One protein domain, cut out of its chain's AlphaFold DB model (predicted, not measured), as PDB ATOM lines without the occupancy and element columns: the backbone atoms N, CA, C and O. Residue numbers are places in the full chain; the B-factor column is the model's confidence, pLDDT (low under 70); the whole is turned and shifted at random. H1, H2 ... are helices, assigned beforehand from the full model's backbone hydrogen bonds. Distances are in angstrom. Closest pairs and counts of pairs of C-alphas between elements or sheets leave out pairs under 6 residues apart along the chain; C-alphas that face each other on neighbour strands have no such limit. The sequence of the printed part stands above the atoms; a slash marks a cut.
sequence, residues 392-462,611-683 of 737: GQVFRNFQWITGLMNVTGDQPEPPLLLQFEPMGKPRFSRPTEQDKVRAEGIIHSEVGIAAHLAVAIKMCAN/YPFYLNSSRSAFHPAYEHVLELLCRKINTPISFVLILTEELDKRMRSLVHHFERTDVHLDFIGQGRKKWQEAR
ATOM      1  N   GLY A 392     -13.297  33.830 -36.266       71.88
ATOM      2  CA  GLY A 392     -12.362  32.746 -36.608       71.88
ATOM      3  C   GLY A 392     -11.463  33.046 -37.818       71.88
ATOM      4  O   GLY A 392     -10.360  32.511 -37.921       71.88
ATOM      5  N   GLN A 393     -11.876  33.964 -38.698       76.38
ATOM      6  CA  GLN A 393     -11.055  34.427 -39.816       76.38
ATOM      7  C   GLN A 393      -9.828  35.248 -39.379       76.38
ATOM      8  O   GLN A 393      -8.808  35.185 -40.057       76.38
ATOM      9  N   VAL A 394      -9.855  35.923 -38.220       81.25
ATOM     10  CA  VAL A 394      -8.661  36.550 -37.618       81.25
ATOM     11  C   VAL A 394      -7.622  35.480 -37.282       81.25
ATOM     12  O   VAL A 394      -6.448  35.624 -37.621       81.25
ATOM     13  N   PHE A 395      -8.049  34.373 -36.667       84.50
ATOM     14  CA  PHE A 395      -7.159  33.258 -36.347       84.50
ATOM     15  C   PHE A 395      -6.630  32.567 -37.615       84.50
ATOM     16  O   PHE A 395      -5.434  32.302 -37.717       84.50
ATOM     17  N   ARG A 396      -7.481  32.370 -38.629       78.75
ATOM     18  CA  ARG A 396      -7.080  31.816 -39.931       78.75
ATOM     19  C   ARG A 396      -6.046  32.700 -40.647       78.75
ATOM     20  O   ARG A 396      -5.017  32.200 -41.096       78.75
ATOM     21  N   ASN A 397      -6.272  34.015 -40.686       81.75
ATOM     22  CA  ASN A 397      -5.316  34.991 -41.217       81.75
ATOM     23  C   ASN A 397      -3.987  34.940 -40.444       81.75
ATOM     24  O   ASN A 397      -2.921  34.914 -41.056       81.75
ATOM     25  N   PHE A 398      -4.037  34.863 -39.109       88.12
ATOM     26  CA  PHE A 398      -2.854  34.725 -38.258       88.12
ATOM     27  C   PHE A 398      -2.033  33.483 -38.623       88.12
ATOM     28  O   PHE A 398      -0.835  33.613 -38.878       88.12
ATOM     29  N   GLN A 399      -2.671  32.307 -38.715       81.12
ATOM     30  CA  GLN A 399      -1.984  31.058 -39.052       81.12
ATOM     31  C   GLN A 399      -1.252  31.161 -40.397       81.12
ATOM     32  O   GLN A 399      -0.105  30.722 -40.493       81.12
ATOM     33  N   TRP A 400      -1.860  31.799 -41.404       78.62
ATOM     34  CA  TRP A 400      -1.218  32.024 -42.703       78.62
ATOM     35  C   TRP A 400      -0.007  32.970 -42.614       78.62
ATOM     36  O   TRP A 400       1.078  32.589 -43.046       78.62
ATOM     37  N   ILE A 401      -0.124  34.146 -41.972       79.62
ATOM     38  CA  ILE A 401       1.016  35.081 -41.805       79.62
ATOM     39  C   ILE A 401       2.198  34.382 -41.104       79.62
ATOM     40  O   ILE A 401       3.360  34.602 -41.461       79.62
ATOM     41  N   THR A 402       1.910  33.531 -40.114       81.06
ATOM     42  CA  THR A 402       2.921  32.769 -39.362       81.06
ATOM     43  C   THR A 402       3.475  31.537 -40.085       81.06
ATOM     44  O   THR A 402       4.366  30.902 -39.533       81.06
ATOM     45  N   GLY A 403       2.993  31.179 -41.281       68.12
ATOM     46  CA  GLY A 403       3.439  29.971 -41.993       68.12
ATOM     47  C   GLY A 403       2.963  28.651 -41.367       68.12
ATOM     48  O   GLY A 403       3.605  27.617 -41.514       68.12
ATOM     49  N   LEU A 404       1.853  28.682 -40.623       61.59
ATOM     50  CA  LEU A 404       1.288  27.542 -39.883       61.59
ATOM     51  C   LEU A 404       0.065  26.915 -40.585       61.59
ATOM     52  O   LEU A 404      -0.626  26.085 -39.996       61.59
ATOM     53  N   MET A 405      -0.206  27.297 -41.837       56.69
ATOM     54  CA  MET A 405      -1.167  26.637 -42.729       56.69
ATOM     55  C   MET A 405      -0.517  26.281 -44.067       56.69
ATOM     56  O   MET A 405       0.266  27.056 -44.611       56.69
ATOM     57  N   ASN A 406      -0.928  25.140 -44.619       48.03
ATOM     58  CA  ASN A 406      -0.707  24.774 -46.014       48.03
ATOM     59  C   ASN A 406      -1.920  25.196 -46.842       48.03
ATOM     60  O   ASN A 406      -3.006  24.657 -46.635       48.03
ATOM     61  N   VAL A 407      -1.737  26.122 -47.787       51.25
ATOM     62  CA  VAL A 407      -2.797  26.496 -48.738       51.25
ATOM     63  C   VAL A 407      -2.747  25.608 -49.989       51.25
ATOM     64  O   VAL A 407      -3.795  25.229 -50.506       51.25
ATOM     65  N   THR A 408      -1.549  25.229 -50.468       45.69
ATOM     66  CA  THR A 408      -1.394  24.538 -51.769       45.69
ATOM     67  C   THR A 408      -0.309  23.443 -51.861       45.69
ATOM     68  O   THR A 408       0.077  23.093 -52.976       45.69
ATOM     69  N   GLY A 409       0.227  22.889 -50.763       47.41
ATOM     70  CA  GLY A 409       1.295  21.872 -50.863       47.41
ATOM     71  C   GLY A 409       1.594  21.058 -49.600       47.41
ATOM     72  O   GLY A 409       0.986  21.268 -48.555       47.41
ATOM     73  N   ASP A 410       2.553  20.130 -49.717       50.53
ATOM     74  CA  ASP A 410       2.927  19.157 -48.672       50.53
ATOM     75  C   ASP A 410       3.758  19.751 -47.515       50.53
ATOM     76  O   ASP A 410       3.917  19.111 -46.477       50.53
ATOM     77  N   GLN A 411       4.320  20.955 -47.675       47.94
ATOM     78  CA  GLN A 411       5.214  21.594 -46.698       47.94
ATOM     79  C   GLN A 411       4.760  23.023 -46.373       47.94
ATOM     80  O   GLN A 411       4.520  23.770 -47.324       47.94
ATOM     81  N   PRO A 412       4.703  23.410 -45.077       55.72
ATOM     82  CA  PRO A 412       4.224  24.722 -44.632       55.72
ATOM     83  C   PRO A 412       4.897  25.876 -45.376       55.72
ATOM     84  O   PRO A 412       6.123  25.908 -45.522       55.72
ATOM     85  N   GLU A 413       4.088  26.844 -45.812       61.69
ATOM     86  CA  GLU A 413       4.601  28.077 -46.409       61.69
ATOM     87  C   GLU A 413       5.531  28.792 -45.413       61.69
ATOM     88  O   GLU A 413       5.203  28.902 -44.230       61.69
ATOM     89  N   PRO A 414       6.696  29.308 -45.848       63.59
ATOM     90  CA  PRO A 414       7.587  30.021 -44.946       63.59
ATOM     91  C   PRO A 414       6.876  31.270 -44.390       63.59
ATOM     92  O   PRO A 414       6.261  31.995 -45.178       63.59
ATOM     93  N   PRO A 415       6.986  31.574 -43.079       74.19
ATOM     94  CA  PRO A 415       6.363  32.749 -42.467       74.19
ATOM     95  C   PRO A 415       6.652  34.048 -43.233       74.19
ATOM     96  O   PRO A 415       7.739  34.211 -43.794       74.19
ATOM     97  N   LEU A 416       5.756  35.040 -43.171       70.06
ATOM     98  CA  LEU A 416       5.930  36.340 -43.850       70.06
ATOM     99  C   LEU A 416       7.252  37.055 -43.472       70.06
ATOM    100  O   LEU A 416       7.836  37.804 -44.264       70.06
ATOM    101  N   LEU A 417       7.779  36.779 -42.272       70.25
ATOM    102  CA  LEU A 417       9.095  37.241 -41.811       70.25
ATOM    103  C   LEU A 417      10.283  36.686 -42.631       70.25
ATOM    104  O   LEU A 417      11.330  37.336 -42.694       70.25
ATOM    105  N   LEU A 418      10.114  35.539 -43.295       68.19
ATOM    106  CA  LEU A 418      11.118  34.857 -44.120       68.19
ATOM    107  C   LEU A 418      10.878  34.984 -45.635       68.19
ATOM    108  O   LEU A 418      11.802  34.728 -46.400       68.19
ATOM    109  N   GLN A 419       9.691  35.409 -46.078       65.19
ATOM    110  CA  GLN A 419       9.378  35.613 -47.504       65.19
ATOM    111  C   GLN A 419      10.039  36.877 -48.104       65.19
ATOM    112  O   GLN A 419      10.325  36.931 -49.301       65.19
ATOM    113  N   PHE A 420      10.313  37.898 -47.280       60.69
ATOM    114  CA  PHE A 420      10.804  39.212 -47.725       60.69
ATOM    115  C   PHE A 420      12.131  39.620 -47.073       60.69
ATOM    116  O   PHE A 420      12.465  39.238 -45.946       60.69
ATOM    117  N   GLU A 421      12.912  40.421 -47.796       60.50
ATOM    118  CA  GLU A 421      14.063  41.140 -47.257       60.50
ATOM    119  C   GLU A 421      13.590  42.261 -46.311       60.50
ATOM    120  O   GLU A 421      12.507  42.815 -46.524       60.50
ATOM    121  N   PRO A 422      14.409  42.699 -45.333       56.78
ATOM    122  CA  PRO A 422      14.086  43.853 -44.481       56.78
ATOM    123  C   PRO A 422      13.791  45.152 -45.254       56.78
ATOM    124  O   PRO A 422      13.145  46.053 -44.731       56.78
ATOM    125  N   MET A 423      14.244  45.242 -46.512       55.06
ATOM    126  CA  MET A 423      14.005  46.363 -47.430       55.06
ATOM    127  C   MET A 423      12.755  46.183 -48.317       55.06
ATOM    128  O   MET A 423      12.605  46.890 -49.312       55.06
ATOM    129  N   GLY A 424      11.867  45.232 -48.000       55.94
ATOM    130  CA  GLY A 424      10.572  45.067 -48.671       55.94
ATOM    131  C   GLY A 424      10.632  44.489 -50.091       55.94
ATOM    132  O   GLY A 424       9.677  44.646 -50.851       55.94
ATOM    133  N   LYS A 425      11.729  43.826 -50.471       58.25
ATOM    134  CA  LYS A 425      11.826  43.041 -51.715       58.25
ATOM    135  C   LYS A 425      11.513  41.566 -51.433       58.25
ATOM    136  O   LYS A 425      11.889  41.095 -50.358       58.25
ATOM    137  N   PRO A 426      10.868  40.823 -52.351       57.84
ATOM    138  CA  PRO A 426      10.744  39.373 -52.213       57.84
ATOM    139  C   PRO A 426      12.139  38.730 -52.198       57.84
ATOM    140  O   PRO A 426      13.018  39.126 -52.971       57.84
ATOM    141  N   ARG A 427      12.364  37.757 -51.308       59.81
ATOM    142  CA  ARG A 427      13.648  37.044 -51.223       59.81
ATOM    143  C   ARG A 427      13.773  36.040 -52.366       59.81
ATOM    144  O   ARG A 427      13.154  34.984 -52.351       59.81
ATOM    145  N   PHE A 428      14.645  36.345 -53.324       55.03
ATOM    146  CA  PHE A 428      15.100  35.378 -54.333       55.03
ATOM    147  C   PHE A 428      16.196  34.433 -53.799       55.03
ATOM    148  O   PHE A 428      16.511  33.421 -54.422       55.03
ATOM    149  N   SER A 429      16.787  34.756 -52.645       59.91
ATOM    150  CA  SER A 429      17.737  33.924 -51.907       59.91
ATOM    151  C   SER A 429      17.021  33.062 -50.861       59.91
ATOM    152  O   SER A 429      16.050  33.493 -50.239       59.91
ATOM    153  N   ARG A 430      17.519  31.841 -50.620       69.25
ATOM    154  CA  ARG A 430      17.030  31.009 -49.506       69.25
ATOM    155  C   ARG A 430      17.304  31.722 -48.167       69.25
ATOM    156  O   ARG A 430      18.403  32.263 -48.019       69.25
ATOM    157  N   PRO A 431      16.365  31.726 -47.198       74.31
ATOM    158  CA  PRO A 431      16.608  32.285 -45.868       74.31
ATOM    159  C   PRO A 431      17.831  31.656 -45.196       74.31
ATOM    160  O   PRO A 431      18.059  30.451 -45.321       74.31
ATOM    161  N   THR A 432      18.611  32.461 -44.474       80.00
ATOM    162  CA  THR A 432      19.725  31.948 -43.668       80.00
ATOM    163  C   THR A 432      19.200  31.331 -42.372       80.00
ATOM    164  O   THR A 432      18.124  31.691 -41.894       80.00
ATOM    165  N   GLU A 433      19.973  30.446 -41.741       79.44
ATOM    166  CA  GLU A 433      19.577  29.856 -40.452       79.44
ATOM    167  C   GLU A 433      19.397  30.922 -39.355       79.44
ATOM    168  O   GLU A 433      18.531  30.803 -38.493       79.44
ATOM    169  N   GLN A 434      20.157  32.021 -39.435       81.56
ATOM    170  CA  GLN A 434      20.015  33.172 -38.540       81.56
ATOM    171  C   GLN A 434      18.707  33.946 -38.780       81.56
ATOM    172  O   GLN A 434      18.129  34.463 -37.824       81.56
ATOM    173  N   ASP A 435      18.209  34.003 -40.024       76.38
ATOM    174  CA  ASP A 435      16.884  34.564 -40.316       76.38
ATOM    175  C   ASP A 435      15.778  33.703 -39.695       76.38
ATOM    176  O   ASP A 435      14.875  34.256 -39.066       76.38
ATOM    177  N   LYS A 436      15.860  32.369 -39.840       78.88
ATOM    178  CA  LYS A 436      14.879  31.421 -39.279       78.88
ATOM    179  C   LYS A 436      14.770  31.559 -37.765       78.88
ATOM    180  O   LYS A 436      13.710  31.923 -37.270       78.88
ATOM    181  N   VAL A 437      15.891  31.404 -37.053       80.94
ATOM    182  CA  VAL A 437      15.953  31.504 -35.584       80.94
ATOM    183  C   VAL A 437      15.454  32.870 -35.095       80.94
ATOM    184  O   VAL A 437      14.804  32.961 -34.053       80.94
ATOM    185  N   ARG A 438      15.691  33.951 -35.856       81.94
ATOM    186  CA  ARG A 438      15.124  35.273 -35.550       81.94
ATOM    187  C   ARG A 438      13.607  35.330 -35.774       81.94
ATOM    188  O   ARG A 438      12.917  35.923 -34.950       81.94
ATOM    189  N   ALA A 439      13.086  34.762 -36.860       81.06
ATOM    190  CA  ALA A 439      11.649  34.731 -37.134       81.06
ATOM    191  C   ALA A 439      10.896  33.864 -36.111       81.06
ATOM    192  O   ALA A 439       9.924  34.329 -35.525       81.06
ATOM    193  N   GLU A 440      11.395  32.661 -35.828       80.88
ATOM    194  CA  GLU A 440      10.900  31.753 -34.785       80.88
ATOM    195  C   GLU A 440      10.923  32.426 -33.406       80.88
ATOM    196  O   GLU A 440       9.918  32.432 -32.698       80.88
ATOM    197  N   GLY A 441      12.035  33.078 -33.044       81.62
ATOM    198  CA  GLY A 441      12.165  33.820 -31.787       81.62
ATOM    199  C   GLY A 441      11.177  34.987 -31.644       81.62
ATOM    200  O   GLY A 441      10.756  35.292 -30.529       81.62
ATOM    201  N   ILE A 442      10.761  35.610 -32.753       83.88
ATOM    202  CA  ILE A 442       9.678  36.605 -32.759       83.88
ATOM    203  C   ILE A 442       8.319  35.905 -32.610       83.88
ATOM    204  O   ILE A 442       7.542  36.281 -31.735       83.88
ATOM    205  N   ILE A 443       8.033  34.883 -33.424       84.00
ATOM    206  CA  ILE A 443       6.740  34.176 -33.464       84.00
ATOM    207  C   ILE A 443       6.417  33.506 -32.113       84.00
ATOM    208  O   ILE A 443       5.280  33.579 -31.656       84.00
ATOM    209  N   HIS A 444       7.409  32.944 -31.417       83.62
ATOM    210  CA  HIS A 444       7.255  32.339 -30.083       83.62
ATOM    211  C   HIS A 444       7.276  33.344 -28.906       83.62
ATOM    212  O   HIS A 444       7.429  32.926 -27.756       83.62
ATOM    213  N   SER A 445       7.115  34.650 -29.158       87.75
ATOM    214  CA  SER A 445       7.025  35.695 -28.123       87.75
ATOM    215  C   SER A 445       5.619  36.304 -28.041       87.75
ATOM    216  O   SER A 445       4.976  36.505 -29.067       87.75
ATOM    217  N   GLU A 446       5.145  36.666 -26.839       89.12
ATOM    218  CA  GLU A 446       3.828  37.314 -26.641       89.12
ATOM    219  C   GLU A 446       3.664  38.573 -27.510       89.12
ATOM    220  O   GLU A 446       2.640  38.769 -28.162       89.12
ATOM    221  N   VAL A 447       4.716  39.396 -27.561       90.56
ATOM    222  CA  VAL A 447       4.784  40.638 -28.347       90.56
ATOM    223  C   VAL A 447       4.669  40.347 -29.847       90.56
ATOM    224  O   VAL A 447       3.983  41.069 -30.572       90.56
ATOM    225  N   GLY A 448       5.303  39.268 -30.313       89.00
ATOM    226  CA  GLY A 448       5.195  38.795 -31.687       89.00
ATOM    227  C   GLY A 448       3.807  38.257 -32.016       89.00
ATOM    228  O   GLY A 448       3.270  38.627 -33.058       89.00
ATOM    229  N   ILE A 449       3.191  37.461 -31.134       92.31
ATOM    230  CA  ILE A 449       1.813  36.971 -31.310       92.31
ATOM    231  C   ILE A 449       0.847  38.155 -31.444       92.31
ATOM    232  O   ILE A 449       0.082  38.208 -32.405       92.31
ATOM    233  N   ALA A 450       0.932  39.149 -30.552       92.00
ATOM    234  CA  ALA A 450       0.111  40.358 -30.624       92.00
ATOM    235  C   ALA A 450       0.335  41.156 -31.925       92.00
ATOM    236  O   ALA A 450      -0.633  41.598 -32.541       92.00
ATOM    237  N   ALA A 451       1.582  41.293 -32.389       91.19
ATOM    238  CA  ALA A 451       1.896  41.992 -33.639       91.19
ATOM    239  C   ALA A 451       1.364  41.264 -34.891       91.19
ATOM    240  O   ALA A 451       0.850  41.903 -35.809       91.19
ATOM    241  N   HIS A 452       1.438  39.928 -34.925       91.88
ATOM    242  CA  HIS A 452       0.857  39.128 -36.010       91.88
ATOM    243  C   HIS A 452      -0.679  39.172 -35.971       91.88
ATOM    244  O   HIS A 452      -1.300  39.315 -37.022       91.88
ATOM    245  N   LEU A 453      -1.298  39.136 -34.782       90.69
ATOM    246  CA  LEU A 453      -2.747  39.304 -34.619       90.69
ATOM    247  C   LEU A 453      -3.224  40.690 -35.080       90.69
ATOM    248  O   LEU A 453      -4.220  40.771 -35.791       90.69
ATOM    249  N   ALA A 454      -2.502  41.769 -34.767       89.44
ATOM    250  CA  ALA A 454      -2.851  43.117 -35.228       89.44
ATOM    251  C   ALA A 454      -2.889  43.226 -36.769       89.44
ATOM    252  O   ALA A 454      -3.788  43.857 -37.327       89.44
ATOM    253  N   VAL A 455      -1.973  42.548 -37.474       86.50
ATOM    254  CA  VAL A 455      -1.999  42.468 -38.947       86.50
ATOM    255  C   VAL A 455      -3.094  41.518 -39.453       86.50
ATOM    256  O   VAL A 455      -3.746  41.833 -40.447       86.50
ATOM    257  N   ALA A 456      -3.357  40.408 -38.758       86.62
ATOM    258  CA  ALA A 456      -4.414  39.452 -39.098       86.62
ATOM    259  C   ALA A 456      -5.836  40.033 -38.966       86.62
ATOM    260  O   ALA A 456      -6.694  39.736 -39.796       86.62
ATOM    261  N   ILE A 457      -6.070  40.901 -37.972       84.81
ATOM    262  CA  ILE A 457      -7.309  41.683 -37.812       84.81
ATOM    263  C   ILE A 457      -7.477  42.636 -38.999       84.81
ATOM    264  O   ILE A 457      -8.539  42.686 -39.611       84.81
ATOM    265  N   LYS A 458      -6.407  43.342 -39.386       81.19
ATOM    266  CA  LYS A 458      -6.411  44.257 -40.538       81.19
ATOM    267  C   LYS A 458      -6.662  43.550 -41.885       81.19
ATOM    268  O   LYS A 458      -7.067  44.216 -42.835       81.19
ATOM    269  N   MET A 459      -6.447  42.233 -41.966       73.75
ATOM    270  CA  MET A 459      -6.796  41.391 -43.122       73.75
ATOM    271  C   MET A 459      -8.281  40.966 -43.182       73.75
ATOM    272  O   MET A 459      -8.691  40.291 -44.128       73.75
ATOM    273  N   CYS A 460      -9.097  41.290 -42.176       74.62
ATOM    274  CA  CYS A 460     -10.532  41.002 -42.196       74.62
ATOM    275  C   CYS A 460     -11.316  42.147 -42.856       74.62
ATOM    276  O   CYS A 460     -11.014  43.325 -42.656       74.62
ATOM    277  N   ALA A 461     -12.369  41.817 -43.608       66.31
ATOM    278  CA  ALA A 461     -13.340  42.817 -44.048       66.31
ATOM    279  C   ALA A 461     -14.001  43.486 -42.828       66.31
ATOM    280  O   ALA A 461     -14.195  42.843 -41.799       66.31
ATOM    281  N   ASN A 462     -14.300  44.783 -42.939       66.31
ATOM    282  CA  ASN A 462     -15.010  45.597 -41.940       66.31
ATOM    283  C   ASN A 462     -14.472  45.523 -40.491       66.31
ATOM    284  O   ASN A 462     -15.155  45.916 -39.549       66.31
ATOM    285  N   TYR A 611      -6.684  43.227 -47.927       53.69
ATOM    286  CA  TYR A 611      -5.752  44.095 -47.197       53.69
ATOM    287  C   TYR A 611      -5.929  45.575 -47.578       53.69
ATOM    288  O   TYR A 611      -5.670  45.942 -48.726       53.69
ATOM    289  N   PRO A 612      -6.339  46.459 -46.645       53.81
ATOM    290  CA  PRO A 612      -6.597  47.861 -46.957       53.81
ATOM    291  C   PRO A 612      -5.292  48.628 -47.231       53.81
ATOM    292  O   PRO A 612      -4.516  48.950 -46.322       53.81
ATOM    293  N   PHE A 613      -5.062  48.937 -48.508       52.12
ATOM    294  CA  PHE A 613      -3.874  49.638 -48.989       52.12
ATOM    295  C   PHE A 613      -4.031  51.166 -48.904       52.12
ATOM    296  O   PHE A 613      -4.484  51.835 -49.833       52.12
ATOM    297  N   TYR A 614      -3.633  51.741 -47.769       56.00
ATOM    298  CA  TYR A 614      -3.608  53.194 -47.584       56.00
ATOM    299  C   TYR A 614      -2.438  53.830 -48.356       56.00
ATOM    300  O   TYR A 614      -1.283  53.775 -47.925       56.00
ATOM    301  N   LEU A 615      -2.745  54.449 -49.501       43.91
ATOM    302  CA  LEU A 615      -1.801  55.257 -50.281       43.91
ATOM    303  C   LEU A 615      -1.302  56.468 -49.470       43.91
ATOM    304  O   LEU A 615      -2.066  57.144 -48.785       43.91
ATOM    305  N   ASN A 616       0.001  56.745 -49.558       43.72
ATOM    306  CA  ASN A 616       0.696  57.697 -48.687       43.72
ATOM    307  C   ASN A 616       0.164  59.143 -48.783       43.72
ATOM    308  O   ASN A 616       0.497  59.856 -49.728       43.72
ATOM    309  N   SER A 617      -0.527  59.630 -47.746       44.75
ATOM    310  CA  SER A 617      -0.246  60.935 -47.106       44.75
ATOM    311  C   SER A 617      -1.180  61.230 -45.920       44.75
ATOM    312  O   SER A 617      -2.344  60.845 -45.906       44.75
ATOM    313  N   SER A 618      -0.679  61.992 -44.938       41.91
ATOM    314  CA  SER A 618      -1.392  62.582 -43.780       41.91
ATOM    315  C   SER A 618      -2.049  61.654 -42.744       41.91
ATOM    316  O   SER A 618      -2.036  62.004 -41.568       41.91
ATOM    317  N   ARG A 619      -2.562  60.476 -43.117       44.34
ATOM    318  CA  ARG A 619      -2.962  59.423 -42.169       44.34
ATOM    319  C   ARG A 619      -1.914  58.315 -42.184       44.34
ATOM    320  O   ARG A 619      -1.531  57.824 -43.244       44.34
ATOM    321  N   SER A 620      -1.414  57.964 -41.004       47.50
ATOM    322  CA  SER A 620      -0.583  56.779 -40.791       47.50
ATOM    323  C   SER A 620      -1.447  55.510 -40.888       47.50
ATOM    324  O   SER A 620      -2.662  55.584 -41.065       47.50
ATOM    325  N   ALA A 621      -0.846  54.326 -40.728       50.50
ATOM    326  CA  ALA A 621      -1.614  53.081 -40.572       50.50
ATOM    327  C   ALA A 621      -2.484  53.062 -39.291       50.50
ATOM    328  O   ALA A 621      -3.312  52.170 -39.121       50.50
ATOM    329  N   PHE A 622      -2.307  54.055 -38.417       58.28
ATOM    330  CA  PHE A 622      -3.014  54.251 -37.162       58.28
ATOM    331  C   PHE A 622      -4.249  55.135 -37.393       58.28
ATOM    332  O   PHE A 622      -4.215  56.359 -37.275       58.28
ATOM    333  N   HIS A 623      -5.356  54.493 -37.769       68.56
ATOM    334  CA  HIS A 623      -6.691  55.035 -37.502       68.56
ATOM    335  C   HIS A 623      -7.030  54.778 -36.020       68.56
ATOM    336  O   HIS A 623      -6.572  53.753 -35.511       68.56
ATOM    337  N   PRO A 624      -7.856  55.589 -35.329       72.06
ATOM    338  CA  PRO A 624      -8.172  55.367 -33.911       72.06
ATOM    339  C   PRO A 624      -8.660  53.947 -33.571       72.06
ATOM    340  O   PRO A 624      -8.258  53.389 -32.557       72.06
ATOM    341  N   ALA A 625      -9.434  53.304 -34.456       69.88
ATOM    342  CA  ALA A 625      -9.820  51.892 -34.312       69.88
ATOM    343  C   ALA A 625      -8.612  50.927 -34.246       69.88
ATOM    344  O   ALA A 625      -8.634  49.945 -33.510       69.88
ATOM    345  N   TYR A 626      -7.541  51.209 -34.995       76.56
ATOM    346  CA  TYR A 626      -6.309  50.413 -34.995       76.56
ATOM    347  C   TYR A 626      -5.463  50.661 -33.742       76.56
ATOM    348  O   TYR A 626      -4.905  49.724 -33.174       76.56
ATOM    349  N   GLU A 627      -5.395  51.916 -33.289       80.25
ATOM    350  CA  GLU A 627      -4.748  52.269 -32.021       80.25
ATOM    351  C   GLU A 627      -5.454  51.584 -30.848       80.25
ATOM    352  O   GLU A 627      -4.781  51.010 -29.998       80.25
ATOM    353  N   HIS A 628      -6.790  51.532 -30.864       80.88
ATOM    354  CA  HIS A 628      -7.564  50.837 -29.840       80.88
ATOM    355  C   HIS A 628      -7.426  49.302 -29.906       80.88
ATOM    356  O   HIS A 628      -7.308  48.662 -28.867       80.88
ATOM    357  N   VAL A 629      -7.333  48.680 -31.092       83.06
ATOM    358  CA  VAL A 629      -6.966  47.247 -31.203       83.06
ATOM    359  C   VAL A 629      -5.604  46.973 -30.583       83.06
ATOM    360  O   VAL A 629      -5.444  45.999 -29.844       83.06
ATOM    361  N   LEU A 630      -4.617  47.823 -30.872       84.19
ATOM    362  CA  LEU A 630      -3.284  47.689 -30.301       84.19
ATOM    363  C   LEU A 630      -3.310  47.902 -28.787       84.19
ATOM    364  O   LEU A 630      -2.691  47.117 -28.079       84.19
ATOM    365  N   GLU A 631      -4.056  48.881 -28.280       84.81
ATOM    366  CA  GLU A 631      -4.286  49.107 -26.849       84.81
ATOM    367  C   GLU A 631      -4.924  47.888 -26.165       84.81
ATOM    368  O   GLU A 631      -4.376  47.396 -25.179       84.81
ATOM    369  N   LEU A 632      -6.014  47.343 -26.716       83.62
ATOM    370  CA  LEU A 632      -6.696  46.150 -26.209       83.62
ATOM    371  C   LEU A 632      -5.773  44.922 -26.178       83.62
ATOM    372  O   LEU A 632      -5.671  44.249 -25.149       83.62
ATOM    373  N   LEU A 633      -5.057  44.649 -27.276       86.19
ATOM    374  CA  LEU A 633      -4.079  43.558 -27.346       86.19
ATOM    375  C   LEU A 633      -2.942  43.762 -26.338       86.19
ATOM    376  O   LEU A 633      -2.592  42.835 -25.613       86.19
ATOM    377  N   CYS A 634      -2.393  44.975 -26.248       87.88
ATOM    378  CA  CYS A 634      -1.299  45.325 -25.341       87.88
ATOM    379  C   CYS A 634      -1.707  45.258 -23.865       87.88
ATOM    380  O   CYS A 634      -0.919  44.802 -23.033       87.88
ATOM    381  N   ARG A 635      -2.949  45.636 -23.540       84.94
ATOM    382  CA  ARG A 635      -3.554  45.467 -22.214       84.94
ATOM    383  C   ARG A 635      -3.714  43.986 -21.873       84.94
ATOM    384  O   ARG A 635      -3.312  43.597 -20.777       84.94
ATOM    385  N   LYS A 636      -4.185  43.148 -22.808       86.00
ATOM    386  CA  LYS A 636      -4.284  41.690 -22.600       86.00
ATOM    387  C   LYS A 636      -2.915  41.007 -22.472       86.00
ATOM    388  O   LYS A 636      -2.765  40.165 -21.597       86.00
ATOM    389  N   ILE A 637      -1.897  41.390 -23.251       87.75
ATOM    390  CA  ILE A 637      -0.520  40.871 -23.082       87.75
ATOM    391  C   ILE A 637       0.324  41.652 -22.052       87.75
ATOM    392  O   ILE A 637       1.540  41.473 -21.983       87.75
ATOM    393  N   ASN A 638      -0.292  42.538 -21.256       85.38
ATOM    394  CA  ASN A 638       0.342  43.315 -20.181       85.38
ATOM    395  C   ASN A 638       1.685  43.977 -20.602       85.38
ATOM    396  O   ASN A 638       2.673  43.942 -19.864       85.38
ATOM    397  N   THR A 639       1.740  44.551 -21.808       85.56
ATOM    398  CA  THR A 639       2.965  45.060 -22.461       85.56
ATOM    399  C   THR A 639       2.723  46.463 -23.039       85.56
ATOM    400  O   THR A 639       1.640  46.708 -23.555       85.56
ATOM    401  N   PRO A 640       3.685  47.410 -23.008       85.94
ATOM    402  CA  PRO A 640       3.490  48.730 -23.612       85.94
ATOM    403  C   PRO A 640       3.373  48.680 -25.144       85.94
ATOM    404  O   PRO A 640       4.165  48.004 -25.806       85.94
ATOM    405  N   ILE A 641       2.457  49.483 -25.705       85.06
ATOM    406  CA  ILE A 641       2.169  49.551 -27.153       85.06
ATOM    407  C   ILE A 641       3.443  49.703 -27.993       85.06
ATOM    408  O   ILE A 641       3.583  49.031 -29.010       85.06
ATOM    409  N   SER A 642       4.412  50.507 -27.545       84.31
ATOM    410  CA  SER A 642       5.675  50.763 -28.253       84.31
ATOM    411  C   SER A 642       6.482  49.510 -28.625       84.31
ATOM    412  O   SER A 642       7.179  49.538 -29.637       84.31
ATOM    413  N   PHE A 643       6.387  48.413 -27.865       86.31
ATOM    414  CA  PHE A 643       7.081  47.160 -28.191       86.31
ATOM    415  C   PHE A 643       6.373  46.372 -29.302       86.31
ATOM    416  O   PHE A 643       7.029  45.861 -30.209       86.31
ATOM    417  N   VAL A 644       5.036  46.319 -29.270       87.88
ATOM    418  CA  VAL A 644       4.218  45.673 -30.312       87.88
ATOM    419  C   VAL A 644       4.244  46.496 -31.604       87.88
ATOM    420  O   VAL A 644       4.339  45.933 -32.696       87.88
ATOM    421  N   LEU A 645       4.235  47.828 -31.489       86.56
ATOM    422  CA  LEU A 645       4.187  48.789 -32.595       86.56
ATOM    423  C   LEU A 645       5.307  48.574 -33.622       86.56
ATOM    424  O   LEU A 645       5.041  48.532 -34.818       86.56
ATOM    425  N   ILE A 646       6.548  48.391 -33.156       86.62
ATOM    426  CA  ILE A 646       7.736  48.258 -34.017       86.62
ATOM    427  C   ILE A 646       7.650  46.990 -34.882       86.62
ATOM    428  O   ILE A 646       7.883  47.049 -36.090       86.62
ATOM    429  N   LEU A 647       7.270  45.856 -34.282       86.62
ATOM    430  CA  LEU A 647       7.080  44.590 -34.999       86.62
ATOM    431  C   LEU A 647       5.870  44.652 -35.938       86.62
ATOM    432  O   LEU A 647       5.933  44.168 -37.067       86.62
ATOM    433  N   THR A 648       4.787  45.295 -35.496       87.56
ATOM    434  CA  THR A 648       3.560  45.475 -36.283       87.56
ATOM    435  C   THR A 648       3.821  46.328 -37.523       87.56
ATOM    436  O   THR A 648       3.379  45.976 -38.612       87.56
ATOM    437  N   GLU A 649       4.594  47.410 -37.396       84.94
ATOM    438  CA  GLU A 649       5.051  48.206 -38.536       84.94
ATOM    439  C   GLU A 649       5.942  47.409 -39.497       84.94
ATOM    440  O   GLU A 649       5.858  47.618 -40.706       84.94
ATOM    441  N   GLU A 650       6.817  46.527 -39.000       84.12
ATOM    442  CA  GLU A 650       7.659  45.687 -39.863       84.12
ATOM    443  C   GLU A 650       6.804  44.690 -40.667       84.12
ATOM    444  O   GLU A 650       6.968  44.573 -41.883       84.12
ATOM    445  N   LEU A 651       5.843  44.030 -40.011       83.44
ATOM    446  CA  LEU A 651       4.895  43.103 -40.640       83.44
ATOM    447  C   LEU A 651       3.963  43.808 -41.639       83.44
ATOM    448  O   LEU A 651       3.787  43.316 -42.749       83.44
ATOM    449  N   ASP A 652       3.425  44.981 -41.300       82.88
ATOM    450  CA  ASP A 652       2.589  45.799 -42.191       82.88
ATOM    451  C   ASP A 652       3.357  46.273 -43.440       82.88
ATOM    452  O   ASP A 652       2.827  46.218 -44.552       82.88
ATOM    453  N   LYS A 653       4.630  46.670 -43.299       81.62
ATOM    454  CA  LYS A 653       5.496  47.014 -44.444       81.62
ATOM    455  C   LYS A 653       5.738  45.796 -45.341       81.62
ATOM    456  O   LYS A 653       5.636  45.918 -46.561       81.62
ATOM    457  N   ARG A 654       6.000  44.620 -44.757       77.75
ATOM    458  CA  ARG A 654       6.161  43.350 -45.493       77.75
ATOM    459  C   ARG A 654       4.872  42.942 -46.212       77.75
ATOM    460  O   ARG A 654       4.932  42.593 -47.386       77.75
ATOM    461  N   MET A 655       3.714  43.069 -45.561       76.62
ATOM    462  CA  MET A 655       2.408  42.784 -46.163       76.62
ATOM    463  C   MET A 655       2.097  43.735 -47.326       76.62
ATOM    464  O   MET A 655       1.686  43.291 -48.394       76.62
ATOM    465  N   ARG A 656       2.381  45.038 -47.183       74.88
ATOM    466  CA  ARG A 656       2.257  46.000 -48.295       74.88
ATOM    467  C   ARG A 656       3.190  45.665 -49.467       74.88
ATOM    468  O   ARG A 656       2.777  45.812 -50.613       74.88
ATOM    469  N   SER A 657       4.400  45.167 -49.206       70.25
ATOM    470  CA  SER A 657       5.298  44.645 -50.249       70.25
ATOM    471  C   SER A 657       4.790  43.367 -50.923       70.25
ATOM    472  O   SER A 657       4.996  43.212 -52.125       70.25
ATOM    473  N   LEU A 658       4.130  42.469 -50.186       69.25
ATOM    474  CA  LEU A 658       3.509  41.254 -50.721       69.25
ATOM    475  C   LEU A 658       2.324  41.592 -51.639       69.25
ATOM    476  O   LEU A 658       2.298  41.143 -52.782       69.25
ATOM    477  N   VAL A 659       1.392  42.436 -51.186       69.06
ATOM    478  CA  VAL A 659       0.244  42.894 -51.995       69.06
ATOM    479  C   VAL A 659       0.730  43.560 -53.287       69.06
ATOM    480  O   VAL A 659       0.355  43.142 -54.378       69.06
ATOM    481  N   HIS A 660       1.672  44.503 -53.180       67.88
ATOM    482  CA  HIS A 660       2.281  45.183 -54.332       67.88
ATOM    483  C   HIS A 660       3.115  44.250 -55.232       67.88
ATOM    484  O   HIS A 660       3.383  44.567 -56.393       67.88
ATOM    485  N   HIS A 661       3.550  43.091 -54.722       64.62
ATOM    486  CA  HIS A 661       4.149  42.043 -55.544       64.62
ATOM    487  C   HIS A 661       3.080  41.278 -56.328       64.62
ATOM    488  O   HIS A 661       3.271  41.107 -57.532       64.62
ATOM    489  N   PHE A 662       1.970  40.869 -55.707       63.75
ATOM    490  CA  PHE A 662       0.875  40.174 -56.395       63.75
ATOM    491  C   PHE A 662       0.209  41.056 -57.457       63.75
ATOM    492  O   PHE A 662       0.191  40.657 -58.619       63.75
ATOM    493  N   GLU A 663      -0.165  42.300 -57.125       64.44
ATOM    494  CA  GLU A 663      -0.688  43.296 -58.081       64.44
ATOM    495  C   GLU A 663       0.187  43.408 -59.343       64.44
ATOM    496  O   GLU A 663      -0.299  43.474 -60.473       64.44
ATOM    497  N   ARG A 664       1.513  43.410 -59.159       63.47
ATOM    498  CA  ARG A 664       2.481  43.473 -60.261       63.47
ATOM    499  C   ARG A 664       2.707  42.139 -60.953       63.47
ATOM    500  O   ARG A 664       3.056  42.149 -62.130       63.47
ATOM    501  N   THR A 665       2.548  41.021 -60.255       58.75
ATOM    502  CA  THR A 665       2.724  39.676 -60.814       58.75
ATOM    503  C   THR A 665       1.565  39.329 -61.728       58.75
ATOM    504  O   THR A 665       1.828  38.890 -62.840       58.75
ATOM    505  N   ASP A 666       0.325  39.629 -61.347       53.00
ATOM    506  CA  ASP A 666      -0.842  39.431 -62.212       53.00
ATOM    507  C   ASP A 666      -0.749  40.311 -63.462       53.00
ATOM    508  O   ASP A 666      -0.814  39.810 -64.587       53.00
ATOM    509  N   VAL A 667      -0.438  41.603 -63.289       51.28
ATOM    510  CA  VAL A 667      -0.172  42.519 -64.412       51.28
ATOM    511  C   VAL A 667       0.994  42.028 -65.284       51.28
ATOM    512  O   VAL A 667       0.924  42.148 -66.508       51.28
ATOM    513  N   HIS A 668       2.050  41.433 -64.717       42.41
ATOM    514  CA  HIS A 668       3.135  40.835 -65.504       42.41
ATOM    515  C   HIS A 668       2.742  39.529 -66.197       42.41
ATOM    516  O   HIS A 668       3.170  39.325 -67.330       42.41
ATOM    517  N   LEU A 669       1.945  38.659 -65.577       48.09
ATOM    518  CA  LEU A 669       1.448  37.426 -66.187       48.09
ATOM    519  C   LEU A 669       0.547  37.750 -67.379       48.09
ATOM    520  O   LEU A 669       0.722  37.157 -68.446       48.09
ATOM    521  N   ASP A 670      -0.309  38.764 -67.256       53.88
ATOM    522  CA  ASP A 670      -1.099  39.287 -68.367       53.88
ATOM    523  C   ASP A 670      -0.215  39.927 -69.448       53.88
ATOM    524  O   ASP A 670      -0.389  39.651 -70.635       53.88
ATOM    525  N   PHE A 671       0.795  40.721 -69.077       43.94
ATOM    526  CA  PHE A 671       1.713  41.339 -70.044       43.94
ATOM    527  C   PHE A 671       2.565  40.296 -70.791       43.94
ATOM    528  O   PHE A 671       2.772  40.406 -72.002       43.94
ATOM    529  N   ILE A 672       3.010  39.238 -70.105       45.31
ATOM    530  CA  ILE A 672       3.721  38.086 -70.680       45.31
ATOM    531  C   ILE A 672       2.768  37.243 -71.536       45.31
ATOM    532  O   ILE A 672       3.157  36.792 -72.615       45.31
ATOM    533  N   GLY A 673       1.514  37.063 -71.119       59.12
ATOM    534  CA  GLY A 673       0.467  36.389 -71.888       59.12
ATOM    535  C   GLY A 673       0.137  37.126 -73.187       59.12
ATOM    536  O   GLY A 673       0.112  36.520 -74.260       59.12
ATOM    537  N   GLN A 674      -0.027  38.448 -73.126       62.28
ATOM    538  CA  GLN A 674      -0.184  39.323 -74.291       62.28
ATOM    539  C   GLN A 674       1.071  39.325 -75.176       62.28
ATOM    540  O   GLN A 674       0.950  39.280 -76.399       62.28
ATOM    541  N   GLY A 675       2.270  39.321 -74.586       47.28
ATOM    542  CA  GLY A 675       3.539  39.188 -75.306       47.28
ATOM    543  C   GLY A 675       3.644  37.864 -76.066       47.28
ATOM    544  O   GLY A 675       3.960  37.859 -77.255       47.28
ATOM    545  N   ARG A 676       3.290  36.742 -75.423       55.09
ATOM    546  CA  ARG A 676       3.221  35.413 -76.052       55.09
ATOM    547  C   ARG A 676       2.180  35.366 -77.173       55.09
ATOM    548  O   ARG A 676       2.504  34.853 -78.239       55.09
ATOM    549  N   LYS A 677       0.985  35.942 -76.982       72.81
ATOM    550  CA  LYS A 677      -0.051  36.053 -78.031       72.81
ATOM    551  C   LYS A 677       0.464  36.843 -79.242       72.81
ATOM    552  O   LYS A 677       0.480  36.300 -80.344       72.81
ATOM    553  N   LYS A 678       1.010  38.048 -79.033       73.00
ATOM    554  CA  LYS A 678       1.599  38.887 -80.098       73.00
ATOM    555  C   LYS A 678       2.761  38.196 -80.822       73.00
ATOM    556  O   LYS A 678       2.873  38.299 -82.039       73.00
ATOM    557  N   TRP A 679       3.608  37.453 -80.106       58.16
ATOM    558  CA  TRP A 679       4.711  36.684 -80.700       58.16
ATOM    559  C   TRP A 679       4.227  35.463 -81.497       58.16
ATOM    560  O   TRP A 679       4.765  35.172 -82.564       58.16
ATOM    561  N   GLN A 680       3.184  34.773 -81.028       74.94
ATOM    562  CA  GLN A 680       2.519  33.705 -81.782       74.94
ATOM    563  C   GLN A 680       1.814  34.248 -83.031       74.94
ATOM    564  O   GLN A 680       1.845  33.602 -84.072       74.94
ATOM    565  N   GLU A 681       1.223  35.441 -82.963       74.75
ATOM    566  CA  GLU A 681       0.608  36.126 -84.104       74.75
ATOM    567  C   GLU A 681       1.648  36.593 -85.124       74.75
ATOM    568  O   GLU A 681       1.480  36.316 -86.306       74.75
ATOM    569  N   ALA A 682       2.769  37.166 -84.682       71.50
ATOM    570  CA  ALA A 682       3.912  37.479 -85.544       71.50
ATOM    571  C   ALA A 682       4.586  36.227 -86.149       71.50
ATOM    572  O   ALA A 682       5.280  36.327 -87.159       71.50
ATOM    573  N   ARG A 683       4.378  35.043 -85.551       68.44
ATOM    574  CA  ARG A 683       4.793  33.737 -86.094       68.44
ATOM    575  C   ARG A 683       3.762  33.072 -87.007       68.44
ATOM    576  O   ARG A 683       4.118  32.096 -87.668       68.44
TER     577      ARG A 683
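AT A GLANCE: This is residues 392 to 462 and 611 to 683 of the 737 residues of the protein "GATA-type domain-containing protein" of Phytophthora rubi (UniProt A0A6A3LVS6). One long helix, H6, begins in a small body of short helices, and residues 662 to 683 stick out as a bare arm. In the body, H4 crosses the early part of H6 and also packs on H1 and H5, while H2 packs on both H6 and H3. The printed part has 144 residues with six named helices, H1 to H6 in chain order, and no named strand: the class is all helix. The whole is only just loose, close to compact, with a radius of gyration of the C-alphas of 17.9 A; it is elongated, spanning 67 by 39 by 30 A.

IN THESE COORDINATES: H6, residues 641 to 682, measures 59.7 A, from C-alpha 641 at (2.169, 49.551, -27.153) to C-alpha 682 at (3.912, 37.479, -85.544). H5 is residues 624 to 636, 18.2 A; H4 446 to 458, 18.6 A; H3 433 to 443, 15.2 A; H2 416 to 419, 5.1 A. H1, residues 392 to 401, 14.5 A, begins at (-12.362, 32.746, -36.608).

HOW THE PARTS SIT: H6 touches H4 with residues 643 to 652 alone, the same way at a steep tilt of 47 degrees; the closest C-alphas, Ala 451 and Thr 648, are 4.7 A apart. H5 touches H4 at a shallow tilt of 30 degrees, opposite ways, closest at C-alphas Ala 450 and Leu 633, 6.2 A. H1 touches H4 at a steep 66 degrees, closest at C-alphas Asn 397 and Ala 456, 5.0 A. H2 touches H3, closest at C-alphas Leu 417 and Ala 439, 5.9 A; H3 and H6 are apart. Every O i to N i+4 pair is within hydrogen-bond range in H1, H3, H4 and H5, and 35 of 38 in H6; H2 is too short for one.

THE WHOLE: Without its free stretches the body spans 37 by 28 by 28 A. Residues 463 to 610 are not printed; C-alphas 462 and 611 are 10.8 A apart. The links H1 to H2 and H2 to H3 are long. Mean pLDDT of the printed part is 71.1, with 62 residues under 70, among them 611 to 623 and 658 to 676.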